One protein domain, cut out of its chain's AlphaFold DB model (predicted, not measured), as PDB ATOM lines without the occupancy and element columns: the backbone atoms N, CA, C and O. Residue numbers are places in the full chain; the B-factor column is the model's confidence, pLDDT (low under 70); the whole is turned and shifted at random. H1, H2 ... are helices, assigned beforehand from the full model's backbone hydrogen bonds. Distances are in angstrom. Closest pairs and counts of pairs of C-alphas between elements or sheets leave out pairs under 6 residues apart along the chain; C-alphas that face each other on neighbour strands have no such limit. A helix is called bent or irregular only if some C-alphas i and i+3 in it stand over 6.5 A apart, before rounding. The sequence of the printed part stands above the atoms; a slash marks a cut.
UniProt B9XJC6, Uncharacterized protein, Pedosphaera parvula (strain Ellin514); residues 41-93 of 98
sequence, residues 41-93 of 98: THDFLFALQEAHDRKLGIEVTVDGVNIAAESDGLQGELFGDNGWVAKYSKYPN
ATOM      1  N   THR A  41      14.072 -33.570  23.938       93.06
ATOM      2  CA  THR A  41      14.933 -33.490  25.127       93.06
ATOM      3  C   THR A  41      15.246 -34.881  25.667       93.06
ATOM      4  O   THR A  41      16.404 -35.162  25.961       93.06
ATOM      5  N   HIS A  42      14.246 -35.759  25.750       93.25
ATOM      6  CA  HIS A  42      14.428 -37.157  26.131       93.25
ATOM      7  C   HIS A  42      15.457 -37.844  25.224       93.25
ATOM      8  O   HIS A  42      16.451 -38.378  25.715       93.25
ATOM      9  N   ASP A  43      15.259 -37.772  23.907       94.81
ATOM     10  CA  ASP A  43      16.131 -38.432  22.931       94.81
ATOM     11  C   ASP A  43      17.550 -37.864  22.957       94.81
ATOM     12  O   ASP A  43      18.528 -38.603  22.831       94.81
ATOM     13  N   PHE A  44      17.681 -36.555  23.174       94.44
ATOM     14  CA  PHE A  44      18.977 -35.911  23.349       94.44
ATOM     15  C   PHE A  44      19.707 -36.414  24.602       94.44
ATOM     16  O   PHE A  44      20.879 -36.778  24.517       94.44
ATOM     17  N   LEU A  45      19.028 -36.477  25.752       92.44
ATOM     18  CA  LEU A  45      19.611 -36.979  27.002       92.44
ATOM     19  C   LEU A  45      19.996 -38.457  26.890       92.44
ATOM     20  O   LEU A  45      21.080 -38.843  27.324       92.44
ATOM     21  N   PHE A  46      19.155 -39.257  26.236       91.88
ATOM     22  CA  PHE A  46      19.449 -40.656  25.950       91.88
ATOM     23  C   PHE A  46      20.685 -40.803  25.051       91.88
ATOM     24  O   PHE A  46      21.564 -41.614  25.330       91.88
ATOM     25  N   ALA A  47      20.806 -39.985  24.003       92.94
ATOM     26  CA  ALA A  47      21.973 -40.008  23.123       92.94
ATOM     27  C   ALA A  47      23.274 -39.647  23.860       92.94
ATOM     28  O   ALA A  47      24.319 -40.229  23.571       92.94
ATOM     29  N   LEU A  48      23.222 -38.712  24.814       91.94
ATOM     30  CA  LEU A  48      24.368 -38.370  25.662       91.94
ATOM     31  C   LEU A  48      24.764 -39.533  26.578       91.94
ATOM     32  O   LEU A  48      25.953 -39.846  26.665       91.94
ATOM     33  N   GLN A  49      23.785 -40.192  27.205       90.69
ATOM     34  CA  GLN A  49      24.014 -41.387  28.021       90.69
ATOM     35  C   GLN A  49      24.657 -42.506  27.188       90.69
ATOM     36  O   GLN A  49      25.724 -43.007  27.533       90.69
ATOM     37  N   GLU A  50      24.080 -42.832  26.032       92.56
ATOM     38  CA  GLU A  50      24.607 -43.869  25.137       92.56
ATOM     39  C   GLU A  50      26.019 -43.542  24.638       92.56
ATOM     40  O   GLU A  50      26.862 -44.433  24.519       92.56
ATOM     41  N   ALA A  51      26.301 -42.274  24.330       91.69
ATOM     42  CA  ALA A  51      27.631 -41.857  23.904       91.69
ATOM     43  C   ALA A  51      28.670 -42.036  25.019       91.69
ATOM     44  O   ALA A  51      29.782 -42.492  24.737       91.69
ATOM     45  N   HIS A  52      28.304 -41.727  26.265       90.19
ATOM     46  CA  HIS A  52      29.136 -41.980  27.436       90.19
ATOM     47  C   HIS A  52      29.381 -43.484  27.634       90.19
ATOM     48  O   HIS A  52      30.533 -43.927  27.668       90.19
ATOM     49  N   ASP A  53      28.316 -44.284  27.661       89.88
ATOM     50  CA  ASP A  53      28.382 -45.722  27.949       89.88
ATOM     51  C   ASP A  53      29.169 -46.487  26.877       89.88
ATOM     52  O   ASP A  53      29.925 -47.420  27.168       89.88
ATOM     53  N   ARG A  54      29.071 -46.038  25.619       92.88
ATOM     54  CA  ARG A  54      29.831 -46.574  24.478       92.88
ATOM     55  C   ARG A  54      31.223 -45.960  24.320       92.88
ATOM     56  O   ARG A  54      31.939 -46.345  23.395       92.88
ATOM     57  N   LYS A  55      31.625 -45.027  25.189       90.88
ATOM     58  CA  LYS A  55      32.920 -44.321  25.147       90.88
ATOM     59  C   LYS A  55      33.177 -43.624  23.805       90.88
ATOM     60  O   LYS A  55      34.289 -43.652  23.278       90.88
ATOM     61  N   LEU A  56      32.150 -42.975  23.255       91.12
ATOM     62  CA  LEU A  56      32.191 -42.261  21.969       91.12
ATOM     63  C   LEU A  56      32.736 -40.823  22.077       91.12
ATOM     64  O   LEU A  56      32.588 -40.038  21.145       91.12
ATOM     65  N   GLY A  57      33.387 -40.478  23.191       86.62
ATOM     66  CA  GLY A  57      34.092 -39.201  23.355       86.62
ATOM     67  C   GLY A  57      33.199 -38.002  23.682       86.62
ATOM     68  O   GLY A  57      33.622 -36.867  23.472       86.62
ATOM     69  N   ILE A  58      31.984 -38.236  24.185       87.62
ATOM     70  CA  ILE A  58      31.107 -37.190  24.721       87.62
ATOM     71  C   ILE A  58      30.946 -37.428  26.220       87.62
ATOM     72  O   ILE A  58      30.544 -38.511  26.638       87.62
ATOM     73  N   GLU A  59      31.244 -36.402  27.012       88.56
ATOM     74  CA  GLU A  59      31.037 -36.385  28.459       88.56
ATOM     75  C   GLU A  59      30.321 -35.092  28.844       88.56
ATOM     76  O   GLU A  59      30.601 -34.023  28.291       88.56
ATOM     77  N   VAL A  60      29.391 -35.188  29.794       86.62
ATOM     78  CA  VAL A  60      28.703 -34.029  30.363       86.62
ATOM     79  C   VAL A  60      29.079 -33.930  31.829       86.62
ATOM     80  O   VAL A  60      28.813 -34.841  32.610       86.62
ATOM     81  N   THR A  61      29.713 -32.822  32.203       91.12
ATOM     82  CA  THR A  61      30.252 -32.624  33.548       91.12
ATOM     83  C   THR A  61      29.609 -31.408  34.207       91.12
ATOM     84  O   THR A  61      29.589 -30.325  33.621       91.12
ATOM     85  N   VAL A  62      29.119 -31.567  35.435       87.81
ATOM     86  CA  VAL A  62      28.584 -30.486  36.278       87.81
ATOM     87  C   VAL A  62      29.359 -30.493  37.587       87.81
ATOM     88  O   VAL A  62      29.474 -31.533  38.225       87.81
ATOM     89  N   ASP A  63      29.958 -29.359  37.952       91.62
ATOM     90  CA  ASP A  63      30.795 -29.221  39.155       91.62
ATOM     91  C   ASP A  63      31.897 -30.295  39.282       91.62
ATOM     92  O   ASP A  63      32.238 -30.761  40.366       91.62
ATOM     93  N   GLY A  64      32.472 -30.698  38.142       91.44
ATOM     94  CA  GLY A  64      33.519 -31.725  38.071       91.44
ATOM     95  C   GLY A  64      33.010 -33.170  38.130       91.44
ATOM     96  O   GLY A  64      33.814 -34.091  38.023       91.44
ATOM     97  N   VAL A  65      31.697 -33.375  38.244       88.81
ATOM     98  CA  VAL A  65      31.051 -34.691  38.268       88.81
ATOM     99  C   VAL A  65      30.463 -35.009  36.899       88.81
ATOM    100  O   VAL A  65      29.708 -34.212  36.341       88.81
ATOM    101  N   ASN A  66      30.802 -36.173  36.341       88.44
ATOM    102  CA  ASN A  66      30.164 -36.659  35.123       88.44
ATOM    103  C   ASN A  66      28.754 -37.155  35.458       88.44
ATOM    104  O   ASN A  66      28.583 -38.170  36.129       88.44
ATOM    105  N   ILE A  67      27.745 -36.436  34.981       87.94
ATOM    106  CA  ILE A  67      26.353 -36.692  35.360       87.94
ATOM    107  C   ILE A  67      25.801 -37.992  34.766       87.94
ATOM    108  O   ILE A  67      24.877 -38.565  35.331       87.94
ATOM    109  N   ALA A  68      26.375 -38.478  33.661       86.00
ATOM    110  CA  ALA A  68      25.983 -39.752  33.057       86.00
ATOM    111  C   ALA A  68      26.484 -40.959  33.870       86.00
ATOM    112  O   ALA A  68      25.960 -42.057  33.713       86.00
ATOM    113  N   ALA A  69      27.491 -40.766  34.731       83.75
ATOM    114  CA  ALA A  69      28.007 -41.808  35.617       83.75
ATOM    115  C   ALA A  69      27.229 -41.916  36.941       83.75
ATOM    116  O   ALA A  69      27.226 -42.977  37.557       83.75
ATOM    117  N   GLU A  70      26.584 -40.829  37.375       84.44
ATOM    118  CA  GLU A  70      25.843 -40.754  38.647       84.44
ATOM    119  C   GLU A  70      24.326 -40.928  38.479       84.44
ATOM    120  O   GLU A  70      23.597 -41.033  39.464       84.44
ATOM    121  N   SER A  71      23.828 -40.919  37.242       79.38
ATOM    122  CA  SER A  71      22.409 -41.093  36.942       79.38
ATOM    123  C   SER A  71      22.113 -42.539  36.546       79.38
ATOM    124  O   SER A  71      22.815 -43.110  35.717       79.38
ATOM    125  N   ASP A  72      21.005 -43.095  37.049       77.75
ATOM    126  CA  ASP A  72      20.430 -44.365  36.565       77.75
ATOM    127  C   ASP A  72      19.838 -44.239  35.136       77.75
ATOM    128  O   ASP A  72      19.338 -45.207  34.557       77.75
ATOM    129  N   GLY A  73      19.895 -43.033  34.560       84.31
ATOM    130  CA  GLY A  73      19.548 -42.703  33.185       84.31
ATOM    131  C   GLY A  73      19.112 -41.244  33.069       84.31
ATOM    132  O   GLY A  73      18.045 -40.875  33.562       84.31
ATOM    133  N   LEU A  74      19.892 -40.419  32.360       86.75
ATOM    134  CA  LEU A  74      19.640 -38.972  32.239       86.75
ATOM    135  C   LEU A  74      18.234 -38.640  31.721       86.75
ATOM    136  O   LEU A  74      17.599 -37.692  32.177       86.75
ATOM    137  N   GLN A  75      17.737 -39.425  30.771       85.12
ATOM    138  CA  GLN A  75      16.412 -39.254  30.184       85.12
ATOM    139  C   GLN A  75      15.265 -39.601  31.151       85.12
ATOM    140  O   GLN A  75      14.162 -39.076  31.003       85.12
ATOM    141  N   GLY A  76      15.517 -40.460  32.147       83.06
ATOM    142  CA  GLY A  76      14.523 -40.873  33.143       83.06
ATOM    143  C   GLY A  76      14.147 -39.748  34.107       83.06
ATOM    144  O   GLY A  76      13.000 -39.658  34.535       83.06
ATOM    145  N   GLU A  77      15.079 -38.829  34.361       86.38
ATOM    146  CA  GLU A  77      14.883 -37.654  35.223       86.38
ATOM    147  C   GLU A  77      13.939 -36.601  34.620       86.38
ATOM    148  O   GLU A  77      13.508 -35.661  35.298       86.38
ATOM    149  N   LEU A  78      13.609 -36.721  33.332       88.56
ATOM    150  CA  LEU A  78      12.788 -35.737  32.638       88.56
ATOM    151  C   LEU A  78      11.318 -35.781  33.095       88.56
ATOM    152  O   LEU A  78      10.685 -34.726  33.204       88.56
ATOM    153  N   PHE A  79      10.792 -36.972  33.400       87.69
ATOM    154  CA  PHE A  79       9.362 -37.233  33.614       87.69
ATOM    155  C   PHE A  79       9.006 -37.613  35.066       87.69
ATOM    156  O   PHE A  79       9.872 -37.855  35.903       87.69
ATOM    157  N   GLY A  80       7.703 -37.666  35.365       86.00
ATOM    158  CA  GLY A  80       7.151 -37.986  36.689       86.00
ATOM    159  C   GLY A  80       6.950 -36.768  37.597       86.00
ATOM    160  O   GLY A  80       7.383 -35.658  37.284       86.00
ATOM    161  N   ASP A  81       6.313 -36.980  38.754       86.00
ATOM    162  CA  ASP A  81       5.919 -35.908  39.692       86.00
ATOM    163  C   ASP A  81       7.106 -35.084  40.218       86.00
ATOM    164  O   ASP A  81       6.964 -33.919  40.584       86.00
ATOM    165  N   ASN A  82       8.294 -35.691  40.237       87.00
ATOM    166  CA  ASN A  82       9.551 -35.058  40.629       87.00
ATOM    167  C   ASN A  82      10.515 -34.853  39.449       87.00
ATOM    168  O   ASN A  82      11.677 -34.504  39.680       87.00
ATOM    169  N   GLY A  83      10.059 -35.058  38.214       88.25
ATOM    170  CA  GLY A  83      10.865 -34.888  37.010       88.25
ATOM    171  C   GLY A  83      11.151 -33.421  36.687       88.25
ATOM    172  O   GLY A  83      10.537 -32.496  37.232       88.25
ATOM    173  N   TRP A  84      12.094 -33.185  35.778       90.31
ATOM    174  CA  TRP A  84      12.498 -31.832  35.378       90.31
ATOM    175  C   TRP A  84      11.360 -31.044  34.737       90.31
ATOM    176  O   TRP A  84      11.246 -29.841  34.982       90.31
ATOM    177  N   VAL A  85      10.497 -31.708  33.963       89.81
ATOM    178  CA  VAL A  85       9.311 -31.074  33.372       89.81
ATOM    179  C   VAL A  85       8.409 -30.517  34.476       89.81
ATOM    180  O   VAL A  85       8.089 -29.330  34.451       89.81
ATOM    181  N   ALA A  86       8.078 -31.321  35.490       89.88
ATOM    182  CA  ALA A  86       7.222 -30.901  36.601       89.88
ATOM    183  C   ALA A  86       7.859 -29.795  37.466       89.88
ATOM    184  O   ALA A  86       7.172 -28.871  37.902       89.88
ATOM    185  N   LYS A  87       9.176 -29.863  37.698       90.69
ATOM    186  CA  LYS A  87       9.902 -28.914  38.562       90.69
ATOM    187  C   LYS A  87      10.203 -27.574  37.897       90.69
ATOM    188  O   LYS A  87      10.189 -26.546  38.575       90.69
ATOM    189  N   TYR A  88      10.530 -27.580  36.604       90.88
ATOM    190  CA  TYR A  88      11.155 -26.430  35.944       90.88
ATOM    191  C   TYR A  88      10.397 -25.921  34.714       90.88
ATOM    192  O   TYR A  88      10.615 -24.774  34.313       90.88
ATOM    193  N   SER A  89       9.513 -26.717  34.101       88.31
ATOM    194  CA  SER A  89       8.769 -26.261  32.925       88.31
ATOM    195  C   SER A  89       7.654 -25.294  33.314       88.31
ATOM    196  O   SER A  89       6.852 -25.541  34.211       88.31
ATOM    197  N   LYS A  90       7.536 -24.198  32.560       85.88
ATOM    198  CA  LYS A  90       6.352 -23.326  32.607       85.88
ATOM    199  C   LYS A  90       5.120 -23.992  31.969       85.88
ATOM    200  O   LYS A  90       3.999 -23.551  32.218       85.88
ATOM    201  N   TYR A  91       5.331 -25.020  31.146       83.50
ATOM    202  CA  TYR A  91       4.295 -25.759  30.423       83.50
ATOM    203  C   TYR A  91       4.436 -27.269  30.702       83.50
ATOM    204  O   TYR A  91       4.959 -27.996  29.864       83.50
ATOM    205  N   PRO A  92       4.032 -27.748  31.893       73.81
ATOM    206  CA  PRO A  92       4.328 -29.112  32.348       73.81
ATOM    207  C   PRO A  92       3.446 -30.256  31.778       73.81
ATOM    208  O   PRO A  92       3.443 -31.329  32.361       73.81
ATOM    209  N   ASN A  93       2.737 -30.093  30.650       68.31
ATOM    210  CA  ASN A  93       1.921 -31.159  30.007       68.31
ATOM    211  C   ASN A  93       2.516 -31.550  28.631       68.31
ATOM    212  O   ASN A  93       3.128 -30.679  28.016       68.31
TER     213      ASN A  93
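What this domain is: This is residues 41 to 93 of the 98 residues of an uncharacterized protein of Pedosphaera parvula (strain Ellin514) (UniProt B9XJC6). One straight helix, H1, makes the longest regular part of this small, open model, and beyond it the chain is mostly loop: a long loop, residues 54 to 66, swings out from the end of H1 and folds back into the short helix H2. From there a second long loop, residues 71 to 83, runs past the middle of the model to the short helix H3, which sits near the far end of the longest axis, away from the other two helices. The printed part has 53 residues with three named helices, in the order H1, H2, H3 along the chain, and no named strand; the class is all helix, though under half of the residues, 22 of 53, are in named elements. The whole is only just loose, close to compact, with a radius of gyration of the C-alphas of 12.0 A, and the C-alphas span 34 by 23 by 17 A along their three main axes.

Where its parts are: Begin at the first printed residue and find C-alpha 41 at (14.933, -33.490, 25.127); here H1 starts, and it holds residues 41 to 53, Thr 41 to Asp 53. Its last C-alpha, 53, is at (28.382, -45.722, 27.949), 18.4 A from its first. After it come residues 54 to 66, with no named element; look here for a short antiparallel pairing, too short to be named, of residues 61 to 62 with residues 65 to 66. H2 follows as residues 67 to 70, Ile 67 to Glu 70, and measures 5.3 A from first to last C-alpha; find its first C-alpha, 67, at (26.353, -36.692, 35.360). Residues 71 to 83 again have no named element, though residues 76 to 78 are a helical run too short to be named. H3 is residues 84 to 88, Trp 84 to Tyr 88, 5.6 A from first to last C-alpha, and its last C-alpha, 88, is at (11.155, -26.430, 35.944). Residues 89 to 93 close the printed part.

How they stand to each other: Start with H1, the longest helix, and look at its residues 48 to 52, for with these residues alone H1 touches H2. H1 and H2 only just touch, with 3 pairs of C-alphas within 8 A. The closest C-alphas of the two are those of Gln 49 and Ala 68, 5.6 A apart, and their centres are 11.2 A apart. H3 touches no helix: H1 and H3 are apart, and H2 and H3 are apart too, though they follow each other in the chain. Now read the backbone N and O atoms: in H1 and H3 every O i to N i+4 pair is within hydrogen-bond range, while H2, with 4 residues, is too short for such a pair, and its 1 pair of O i to N i+3 is within range. None of the three helices is bent or irregular.

The domain as a whole: The two C-alphas farthest apart are those of Lys 55 and Lys 90, 34.7 A, while the first and last printed C-alphas, of Thr 41 and Asn 93, are 14.1 A apart. The printed part runs from 41 to 93 without a cut, within a full chain of 98 residues. Both links, H1 to H2 and H2 to H3, are long, with 13 residues each. The C-alphas of residues 54 to 66 lie 9 to 17 A from the mean of all C-alphas, and those of residues 71 to 83 lie 3 to 16 A from it. The mean pLDDT of the printed part is 88.0; look at the last printed residue, Asn 93, for the one residue under 70.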